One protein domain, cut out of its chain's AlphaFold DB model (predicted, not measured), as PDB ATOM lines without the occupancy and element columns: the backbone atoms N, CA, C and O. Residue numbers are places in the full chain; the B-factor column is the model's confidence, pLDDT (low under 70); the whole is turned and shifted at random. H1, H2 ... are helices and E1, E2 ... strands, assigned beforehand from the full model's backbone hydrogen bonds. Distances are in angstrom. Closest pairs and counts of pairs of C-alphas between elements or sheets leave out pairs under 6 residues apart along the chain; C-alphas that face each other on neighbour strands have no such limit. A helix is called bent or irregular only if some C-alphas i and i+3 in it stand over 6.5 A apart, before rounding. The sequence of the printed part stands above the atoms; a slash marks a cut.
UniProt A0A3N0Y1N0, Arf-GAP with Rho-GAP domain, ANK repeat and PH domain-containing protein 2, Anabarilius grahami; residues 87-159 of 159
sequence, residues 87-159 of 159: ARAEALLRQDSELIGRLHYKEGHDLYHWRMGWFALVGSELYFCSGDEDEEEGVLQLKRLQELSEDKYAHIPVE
ATOM      1  N   ALA A  87      -4.916  30.090  -0.827       89.88
ATOM      2  CA  ALA A  87      -6.037  29.427  -0.151       89.88
ATOM      3  C   ALA A  87      -7.385  29.568  -0.887       89.88
ATOM      4  O   ALA A  87      -8.141  28.608  -0.966       89.88
ATOM      5  N   ARG A  88      -7.672  30.726  -1.499       85.88
ATOM      6  CA  ARG A  88      -8.905  30.924  -2.290       85.88
ATOM      7  C   ARG A  88      -9.018  30.018  -3.518       85.88
ATOM      8  O   ARG A  88     -10.105  29.779  -4.004       85.88
ATOM      9  N   ALA A  89      -7.891  29.544  -4.037       90.81
ATOM     10  CA  ALA A  89      -7.830  28.683  -5.208       90.81
ATOM     11  C   ALA A  89      -7.602  27.215  -4.804       90.81
ATOM     12  O   ALA A  89      -7.320  26.374  -5.655       90.81
ATOM     13  N   GLU A  90      -7.735  26.878  -3.515       91.56
ATOM     14  CA  GLU A  90      -7.521  25.524  -2.993       91.56
ATOM     15  C   GLU A  90      -8.481  24.498  -3.619       91.56
ATOM     16  O   GLU A  90      -8.143  23.321  -3.728       91.56
ATOM     17  N   ALA A  91      -9.653  24.925  -4.105       91.12
ATOM     18  CA  ALA A  91     -10.565  24.063  -4.857       91.12
ATOM     19  C   ALA A  91      -9.924  23.464  -6.129       91.12
ATOM     20  O   ALA A  91     -10.267  22.340  -6.507       91.12
ATOM     21  N   LEU A  92      -8.964  24.168  -6.746       93.00
ATOM     22  CA  LEU A  92      -8.210  23.677  -7.904       93.00
ATOM     23  C   LEU A  92      -7.265  22.526  -7.530       93.00
ATOM     24  O   LEU A  92      -7.069  21.623  -8.332       93.00
ATOM     25  N   LEU A  93      -6.744  22.502  -6.296       93.69
ATOM     26  CA  LEU A  93      -5.863  21.427  -5.805       93.69
ATOM     27  C   LEU A  93      -6.594  20.091  -5.612       93.69
ATOM     28  O   LEU A  93      -5.951  19.058  -5.453       93.69
ATOM     29  N   ARG A  94      -7.934  20.099  -5.590       91.19
ATOM     30  CA  ARG A  94      -8.751  18.881  -5.468       91.19
ATOM     31  C   ARG A  94      -8.963  18.174  -6.807       91.19
ATOM     32  O   ARG A  94      -9.487  17.064  -6.813       91.19
ATOM     33  N   GLN A  95      -8.620  18.829  -7.914       89.69
ATOM     34  CA  GLN A  95      -8.767  18.278  -9.254       89.69
ATOM     35  C   GLN A  95      -7.551  17.409  -9.587       89.69
ATOM     36  O   GLN A  95      -6.416  17.827  -9.353       89.69
ATOM     37  N   ASP A  96      -7.775  16.235 -10.178       90.69
ATOM     38  CA  ASP A  96      -6.704  15.397 -10.737       90.69
ATOM     39  C   ASP A  96      -6.215  16.010 -12.057       90.69
ATOM     40  O   ASP A  96      -6.656  15.655 -13.148       90.69
ATOM     41  N   SER A  97      -5.409  17.057 -11.922       93.19
ATOM     42  CA  SER A  97      -5.076  17.972 -13.010       93.19
ATOM     43  C   SER A  97      -3.805  17.542 -13.716       93.19
ATOM     44  O   SER A  97      -2.817  17.214 -13.072       93.19
ATOM     45  N   GLU A  98      -3.792  17.662 -15.037       95.38
ATOM     46  CA  GLU A  98      -2.592  17.485 -15.861       95.38
ATOM     47  C   GLU A  98      -1.724  18.750 -15.858       95.38
ATOM     48  O   GLU A  98      -0.520  18.705 -16.104       95.38
ATOM     49  N   LEU A  99      -2.330  19.904 -15.571       96.69
ATOM     50  CA  LEU A  99      -1.643  21.185 -15.487       96.69
ATOM     51  C   LEU A  99      -2.332  22.067 -14.453       96.69
ATOM     52  O   LEU A  99      -3.546  22.243 -14.504       96.69
ATOM     53  N   ILE A 100      -1.565  22.657 -13.543       97.12
ATOM     54  CA  ILE A 100      -2.061  23.652 -12.587       97.12
ATOM     55  C   ILE A 100      -1.110  24.839 -12.542       97.12
ATOM     56  O   ILE A 100       0.107  24.672 -12.522       97.12
ATOM     57  N   GLY A 101      -1.634  26.059 -12.531       95.69
ATOM     58  CA  GLY A 101      -0.770  27.226 -12.618       95.69
ATOM     59  C   GLY A 101      -1.488  28.555 -12.531       95.69
ATOM     60  O   GLY A 101      -2.620  28.652 -12.059       95.69
ATOM     61  N   ARG A 102      -0.791  29.589 -12.999       92.38
ATOM     62  CA  ARG A 102      -1.275  30.960 -13.128       92.38
ATOM     63  C   ARG A 102      -1.306  31.360 -14.594       92.38
ATOM     64  O   ARG A 102      -0.353  31.085 -15.317       92.38
ATOM     65  N   LEU A 103      -2.354  32.064 -15.001       88.81
ATOM     66  CA  LEU A 103      -2.472  32.649 -16.336       88.81
ATOM     67  C   LEU A 103      -2.907  34.100 -16.244       88.81
ATOM     68  O   LEU A 103      -3.589  34.506 -15.297       88.81
ATOM     69  N   HIS A 104      -2.516  34.872 -17.254       84.94
ATOM     70  CA  HIS A 104      -3.101  36.179 -17.467       84.94
ATOM     71  C   HIS A 104      -4.374  36.036 -18.295       84.94
ATOM     72  O   HIS A 104      -4.411  35.299 -19.278       84.94
ATOM     73  N   TYR A 105      -5.412  36.753 -17.890       81.38
ATOM     74  CA  TYR A 105      -6.701  36.744 -18.563       81.38
ATOM     75  C   TYR A 105      -7.261  38.162 -18.671       81.38
ATOM     76  O   TYR A 105      -6.879  39.070 -17.924       81.38
ATOM     77  N   LYS A 106      -8.170  38.337 -19.627       80.88
ATOM     78  CA  LYS A 106      -9.045  39.502 -19.755       80.88
ATOM     79  C   LYS A 106     -10.481  39.005 -19.744       80.88
ATOM     80  O   LYS A 106     -10.786  37.999 -20.385       80.88
ATOM     81  N   GLU A 107     -11.356  39.706 -19.039       72.50
ATOM     82  CA  GLU A 107     -12.765  39.338 -18.922       72.50
ATOM     83  C   GLU A 107     -13.678  40.537 -19.200       72.50
ATOM     84  O   GLU A 107     -13.379  41.681 -18.854       72.50
ATOM     85  N   GLY A 108     -14.825  40.263 -19.828       66.44
ATOM     86  CA  GLY A 108     -15.889  41.244 -20.015       66.44
ATOM     87  C   GLY A 108     -15.537  42.368 -20.992       66.44
ATOM     88  O   GLY A 108     -14.999  42.135 -22.073       66.44
ATOM     89  N   HIS A 109     -15.929  43.594 -20.636       57.00
ATOM     90  CA  HIS A 109     -15.750  44.790 -21.467       57.00
ATOM     91  C   HIS A 109     -14.426  45.527 -21.210       57.00
ATOM     92  O   HIS A 109     -14.102  46.457 -21.949       57.00
ATOM     93  N   ASP A 110     -13.658  45.126 -20.192       62.62
ATOM     94  CA  ASP A 110     -12.371  45.738 -19.867       62.62
ATOM     95  C   ASP A 110     -11.221  45.000 -20.565       62.62
ATOM     96  O   ASP A 110     -10.489  44.199 -19.987       62.62
ATOM     97  N   LEU A 111     -11.074  45.280 -21.859       65.62
ATOM     98  CA  LEU A 111     -10.030  44.696 -22.706       65.62
ATOM     99  C   LEU A 111      -8.640  45.315 -22.478       65.62
ATOM    100  O   LEU A 111      -7.663  44.892 -23.109       65.62
ATOM    101  N   TYR A 112      -8.539  46.318 -21.604       70.94
ATOM    102  CA  TYR A 112      -7.320  47.097 -21.396       70.94
ATOM    103  C   TYR A 112      -6.498  46.605 -20.202       70.94
ATOM    104  O   TYR A 112      -5.283  46.810 -20.189       70.94
ATOM    105  N   HIS A 113      -7.111  45.900 -19.247       75.12
ATOM    106  CA  HIS A 113      -6.432  45.448 -18.033       75.12
ATOM    107  C   HIS A 113      -6.263  43.926 -17.993       75.12
ATOM    108  O   HIS A 113      -7.223  43.165 -17.923       75.12
ATOM    109  N   TRP A 114      -5.006  43.479 -18.009       79.25
ATOM    110  CA  TRP A 114      -4.653  42.084 -17.752       79.25
ATOM    111  C   TRP A 114      -4.766  41.772 -16.265       79.25
ATOM    112  O   TRP A 114      -4.067  42.382 -15.451       79.25
ATOM    113  N   ARG A 115      -5.558  40.755 -15.940       82.12
ATOM    114  CA  ARG A 115      -5.664  40.181 -14.599       82.12
ATOM    115  C   ARG A 115      -4.882  38.878 -14.540       82.12
ATOM    116  O   ARG A 115      -4.599  38.275 -15.571       82.12
ATOM    117  N   MET A 116      -4.488  38.459 -13.344       86.25
ATOM    118  CA  MET A 116      -3.860  37.156 -13.120       86.25
ATOM    119  C   MET A 116      -4.858  36.272 -12.387       86.25
ATOM    120  O   MET A 116      -5.490  36.733 -11.447       86.25
ATOM    121  N   GLY A 117      -5.001  35.023 -12.806       90.06
ATOM    122  CA  GLY A 117      -5.830  34.029 -12.128       90.06
ATOM    123  C   GLY A 117      -5.106  32.698 -12.025       90.06
ATOM    124  O   GLY A 117      -4.037  32.515 -12.613       90.06
ATOM    125  N   TRP A 118      -5.690  31.776 -11.270       93.81
ATOM    126  CA  TRP A 118      -5.226  30.399 -11.155       93.81
ATOM    127  C   TRP A 118      -6.109  29.487 -11.982       93.81
ATOM    128  O   TRP A 118      -7.310  29.717 -12.109       93.81
ATOM    129  N   PHE A 119      -5.515  28.441 -12.534       94.12
ATOM    130  CA  PHE A 119      -6.229  27.486 -13.362       94.12
ATOM    131  C   PHE A 119      -5.763  26.063 -13.085       94.12
ATOM    132  O   PHE A 119      -4.637  25.851 -12.630       94.12
ATOM    133  N   ALA A 120      -6.625  25.109 -13.411       95.75
ATOM    134  CA  ALA A 120      -6.308  23.695 -13.477       95.75
ATOM    135  C   ALA A 120      -6.929  23.083 -14.739       95.75
ATOM    136  O   ALA A 120      -8.081  23.371 -15.059       95.75
ATOM    137  N   LEU A 121      -6.173  22.265 -15.463       94.56
ATOM    138  CA  LEU A 121      -6.615  21.570 -16.670       94.56
ATOM    139  C   LEU A 121      -6.803  20.082 -16.363       94.56
ATOM    140  O   LEU A 121      -5.865  19.428 -15.905       94.56
ATOM    141  N   VAL A 122      -7.992  19.557 -16.652       93.56
ATOM    142  CA  VAL A 122      -8.324  18.129 -16.544       93.56
ATOM    143  C   VAL A 122      -8.881  17.680 -17.892       93.56
ATOM    144  O   VAL A 122     -10.005  18.042 -18.254       93.56
ATOM    145  N   GLY A 123      -8.099  16.936 -18.677       89.69
ATOM    146  CA  GLY A 123      -8.435  16.636 -20.066       89.69
ATOM    147  C   GLY A 123      -8.665  17.910 -20.885       89.69
ATOM    148  O   GLY A 123      -7.744  18.679 -21.144       89.69
ATOM    149  N   SER A 124      -9.912  18.142 -21.304       88.12
ATOM    150  CA  SER A 124     -10.322  19.344 -22.049       88.12
ATOM    151  C   SER A 124     -10.977  20.432 -21.190       88.12
ATOM    152  O   SER A 124     -11.368  21.469 -21.725       88.12
ATOM    153  N   GLU A 125     -11.144  20.198 -19.888       89.56
ATOM    154  CA  GLU A 125     -11.849  21.105 -18.984       89.56
ATOM    155  C   GLU A 125     -10.858  22.016 -18.255       89.56
ATOM    156  O   GLU A 125      -9.953  21.546 -17.562       89.56
ATOM    157  N   LEU A 126     -11.046  23.331 -18.399       91.88
ATOM    158  CA  LEU A 126     -10.250  24.351 -17.722       91.88
ATOM    159  C   LEU A 126     -11.026  24.903 -16.521       91.88
ATOM    160  O   LEU A 126     -11.959  25.691 -16.670       91.88
ATOM    161  N   TYR A 127     -10.612  24.506 -15.325       90.81
ATOM    162  CA  TYR A 127     -11.070  25.082 -14.066       90.81
ATOM    163  C   TYR A 127     -10.293  26.361 -13.781       90.81
ATOM    164  O   TYR A 127      -9.100  26.447 -14.073       90.81
ATOM    165  N   PHE A 128     -10.954  27.353 -13.197       88.75
ATOM    166  CA  PHE A 128     -10.391  28.687 -13.039       88.75
ATOM    167  C   PHE A 128     -10.805  29.330 -11.712       88.75
ATOM    168  O   PHE A 128     -11.893  29.071 -11.203       88.75
ATOM    169  N   CYS A 129      -9.927  30.168 -11.162       88.44
ATOM    170  CA  CYS A 129     -10.153  31.000  -9.986       88.44
ATOM    171  C   CYS A 129      -9.521  32.384 -10.227       88.44
ATOM    172  O   CYS A 129      -8.324  32.486 -10.518       88.44
ATOM    173  N   SER A 130     -10.322  33.446 -10.126       83.19
ATOM    174  CA  SER A 130      -9.894  34.839 -10.291       83.19
ATOM    175  C   SER A 130      -8.870  35.242  -9.224       83.19
ATOM    176  O   SER A 130      -8.849  34.727  -8.101       83.19
ATOM    177  N   GLY A 131      -7.968  36.159  -9.589       67.31
ATOM    178  CA  GLY A 131      -6.897  36.599  -8.702       67.31
ATOM    179  C   GLY A 131      -7.054  37.953  -8.032       67.31
ATOM    180  O   GLY A 131      -6.190  38.321  -7.231       67.31
ATOM    181  N   ASP A 132      -8.150  38.656  -8.268       62.72
ATOM    182  CA  ASP A 132      -8.450  39.907  -7.576       62.72
ATOM    183  C   ASP A 132      -9.233  39.629  -6.281       62.72
ATOM    184  O   ASP A 132      -9.876  38.588  -6.146       62.72
ATOM    185  N   GLU A 133      -9.102  40.501  -5.281       53.94
ATOM    186  CA  GLU A 133      -9.685  40.314  -3.937       53.94
ATOM    187  C   GLU A 133     -11.229  40.390  -3.917       53.94
ATOM    188  O   GLU A 133     -11.833  39.987  -2.926       53.94
ATOM    189  N   ASP A 134     -11.862  40.826  -5.015       47.50
ATOM    190  CA  ASP A 134     -13.275  41.238  -5.052       47.50
ATOM    191  C   ASP A 134     -14.214  40.382  -5.937       47.50
ATOM    192  O   ASP A 134     -15.406  40.680  -6.007       47.50
ATOM    193  N   GLU A 135     -13.747  39.319  -6.606       44.44
ATOM    194  CA  GLU A 135     -14.602  38.497  -7.492       44.44
ATOM    195  C   GLU A 135     -14.662  37.025  -7.052       44.44
ATOM    196  O   GLU A 135     -13.648  36.331  -7.037       44.44
ATOM    197  N   GLU A 136     -15.872  36.571  -6.694       40.00
ATOM    198  CA  GLU A 136     -16.217  35.200  -6.285       40.00
ATOM    199  C   GLU A 136     -15.764  34.121  -7.286       40.00
ATOM    200  O   GLU A 136     -15.721  34.336  -8.499       40.00
ATOM    201  N   GLU A 137     -15.486  32.925  -6.749       40.69
ATOM    202  CA  GLU A 137     -15.198  31.685  -7.480       40.69
ATOM    203  C   GLU A 137     -16.196  31.459  -8.632       40.69
ATOM    204  O   GLU A 137     -17.354  31.093  -8.429       40.69
ATOM    205  N   GLY A 138     -15.736  31.658  -9.867       45.34
ATOM    206  CA  GLY A 138     -16.521  31.447 -11.077       45.34
ATOM    207  C   GLY A 138     -15.917  30.367 -11.969       45.34
ATOM    208  O   GLY A 138     -14.724  30.377 -12.262       45.34
ATOM    209  N   VAL A 139     -16.755  29.455 -12.471       46.28
ATOM    210  CA  VAL A 139     -16.389  28.573 -13.590       46.28
ATOM    211  C   VAL A 139     -16.336  29.425 -14.856       46.28
ATOM    212  O   VAL A 139     -17.381  29.825 -15.384       46.28
ATOM    213  N   LEU A 140     -15.131  29.710 -15.352       54.31
ATOM    214  CA  LEU A 140     -14.960  30.456 -16.592       54.31
ATOM    215  C   LEU A 140     -15.475  29.613 -17.769       54.31
ATOM    216  O   LEU A 140     -14.912  28.583 -18.130       54.31
ATOM    217  N   GLN A 141     -16.574  30.048 -18.382       51.28
ATOM    218  CA  GLN A 141     -17.123  29.383 -19.560       51.28
ATOM    219  C   GLN A 141     -16.204  29.644 -20.758       51.28
ATOM    220  O   GLN A 141     -16.213  30.748 -21.300       51.28
ATOM    221  N   LEU A 142     -15.472  28.624 -21.219       52.03
ATOM    222  CA  LEU A 142     -14.529  28.705 -22.352       52.03
ATOM    223  C   LEU A 142     -15.131  29.339 -23.621       52.03
ATOM    224  O   LEU A 142     -14.427  29.980 -24.390       52.03
ATOM    225  N   LYS A 143     -16.454  29.251 -23.817       46.38
ATOM    226  CA  LYS A 143     -17.168  29.910 -24.931       46.38
ATOM    227  C   LYS A 143     -17.174  31.445 -24.866       46.38
ATOM    228  O   LYS A 143     -17.519  32.087 -25.853       46.38
ATOM    229  N   ARG A 144     -16.882  32.026 -23.701       43.78
ATOM    230  CA  ARG A 144     -16.812  33.476 -23.452       43.78
ATOM    231  C   ARG A 144     -15.378  33.979 -23.287       43.78
ATOM    232  O   ARG A 144     -15.182  35.189 -23.212       43.78
ATOM    233  N   LEU A 145     -14.401  33.074 -23.233       53.88
ATOM    234  CA  LEU A 145     -12.988  33.411 -23.139       53.88
ATOM    235  C   LEU A 145     -12.516  33.939 -24.501       53.88
ATOM    236  O   LEU A 145     -12.588  33.225 -25.500       53.88
ATOM    237  N   GLN A 146     -12.084  35.201 -24.547       56.59
ATOM    238  CA  GLN A 146     -11.605  35.820 -25.789       56.59
ATOM    239  C   GLN A 146     -10.124  35.532 -26.052       56.59
ATOM    240  O   GLN A 146      -9.756  35.282 -27.195       56.59
ATOM    241  N   GLU A 147      -9.280  35.552 -25.015       63.88
ATOM    242  CA  GLU A 147      -7.830  35.381 -25.149       63.88
ATOM    243  C   GLU A 147      -7.221  34.793 -23.863       63.88
ATOM    244  O   GLU A 147      -7.623  35.161 -22.757       63.88
ATOM    245  N   LEU A 148      -6.243  33.893 -24.016       64.81
ATOM    246  CA  LEU A 148      -5.463  33.278 -22.941       64.81
ATOM    247  C   LEU A 148      -3.993  33.276 -23.367       64.81
ATOM    248  O   LEU A 148      -3.678  32.756 -24.436       64.81
ATOM    249  N   SER A 149      -3.108  33.867 -22.566       62.56
ATOM    250  CA  SER A 149      -1.687  33.968 -22.914       62.56
ATOM    251  C   SER A 149      -0.785  33.814 -21.694       62.56
ATOM    252  O   SER A 149      -1.099  34.278 -20.592       62.56
ATOM    253  N   GLU A 150       0.370  33.191 -21.916       51.16
ATOM    254  CA  GLU A 150       1.475  33.129 -20.957       51.16
ATOM    255  C   GLU A 150       2.253  34.461 -20.904       51.16
ATOM    256  O   GLU A 150       2.784  34.821 -19.853       51.16
ATOM    257  N   ASP A 151       2.227  35.250 -21.990       54.28
ATOM    258  CA  ASP A 151       2.953  36.516 -22.143       54.28
ATOM    259  C   ASP A 151       2.019  37.710 -22.413       54.28
ATOM    260  O   ASP A 151       1.245  37.726 -23.375       54.28
ATOM    261  N   LYS A 152       2.158  38.779 -21.610       49.47
ATOM    262  CA  LYS A 152       1.359  40.020 -21.734       49.47
ATOM    263  C   LYS A 152       1.579  40.787 -23.047       49.47
ATOM    264  O   LYS A 152       0.758  41.635 -23.390       49.47
ATOM    265  N   TYR A 153       2.688  40.529 -23.743       52.97
ATOM    266  CA  TYR A 153       3.141  41.284 -24.920       52.97
ATOM    267  C   TYR A 153       3.025  40.507 -26.240       52.97
ATOM    268  O   TYR A 153       3.522  40.978 -27.260       52.97
ATOM    269  N   ALA A 154       2.374  39.338 -26.248       53.06
ATOM    270  CA  ALA A 154       2.279  38.486 -27.439       53.06
ATOM    271  C   ALA A 154       1.545  39.149 -28.628       53.06
ATOM    272  O   ALA A 154       1.739  38.749 -29.773       53.06
ATOM    273  N   HIS A 155       0.766  40.207 -28.377       49.47
ATOM    274  CA  HIS A 155       0.085  40.996 -29.400       49.47
ATOM    275  C   HIS A 155       0.514  42.466 -29.356       49.47
ATOM    276  O   HIS A 155      -0.221  43.331 -28.883       49.47
ATOM    277  N   ILE A 156       1.690  42.774 -29.898       42.91
ATOM    278  CA  ILE A 156       1.913  44.095 -30.497       42.91
ATOM    279  C   ILE A 156       1.834  43.889 -32.014       42.91
ATOM    280  O   ILE A 156       2.814  43.438 -32.608       42.91
ATOM    281  N   PRO A 157       0.688  44.160 -32.665       42.53
ATOM    282  CA  PRO A 157       0.696  44.344 -34.101       42.53
ATOM    283  C   PRO A 157       1.466  45.635 -34.376       42.53
ATOM    284  O   PRO A 157       1.096  46.707 -33.899       42.53
ATOM    285  N   VAL A 158       2.574  45.514 -35.099       41.88
ATOM    286  CA  VAL A 158       3.243  46.660 -35.711       41.88
ATOM    287  C   VAL A 158       2.447  46.975 -36.980       41.88
ATOM    288  O   VAL A 158       2.330  46.096 -37.836       41.88
ATOM    289  N   GLU A 159       1.841  48.164 -37.052       42.41
ATOM    290  CA  GLU A 159       1.306  48.728 -38.308       42.41
ATOM    291  C   GLU A 159       2.422  48.980 -39.330       42.41
ATOM    292  O   GLU A 159       3.527  49.412 -38.918       42.41
TER     293      GLU A 159
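AT A GLANCE: This is residues 87 to 159 of the 159 residues of the protein "Arf-GAP with Rho-GAP domain, ANK repeat and PH domain-containing protein 2" of Anabarilius grahami (UniProt A0A3N0Y1N0). Little of this is regular structure: a strongly twisted sheet of three strands has one short helix, H1, over one face, and the tail, residues 153 to 159, sticks out. The printed part has 73 residues, with one named helix and three named strands in the order H1, E1, E2, E3 along the chain, and the strands form a meander, each the antiparallel neighbour of the one before. The class is mixed, with 29 residues in named elements; the whole is only just compact, close to loose, with radius of gyration of the C-alphas 13.0 A and spans of 45 by 28 by 21 A.

IN THESE COORDINATES: Find C-alpha 87 at (-6.037, 29.427, -0.151); from there H1, residues 87 to 94, runs 12.1 A, irregular, with C-alphas 88 and 91 7.5 A apart. Next come E1, residues 99 to 105, 16.6 A; E2, residues 115 to 122, 22.3 A; and E3, residues 125 to 130, 16.4 A, ending at C-alpha 130 (-9.894, 34.839, -10.291).

HOW THE PARTS SIT: In the hairpin E1 and E2, look at N 103 and O 117, 3.0 A; in the hairpin E2 and E3, at N 120 and O 127, 2.9 A. H1 is on the sheet at a height of 8.8 A, along the strands, at 4 degrees to E2 on the local plane. The closest C-alphas of H1 and E3 are Ala 89 and Cys 129, 5.8 A. In H1, 0 of 4 O i to N i+4 pairs and 4 of 5 O i to N i+3 pairs are within hydrogen-bond range.

THE WHOLE: The farthest C-alphas, of Arg 94 and Glu 159, are 45.5 A apart. The printed part has no cut, and no link is long. pLDDT is under 70 at residues 108 to 111 and 131 to 159.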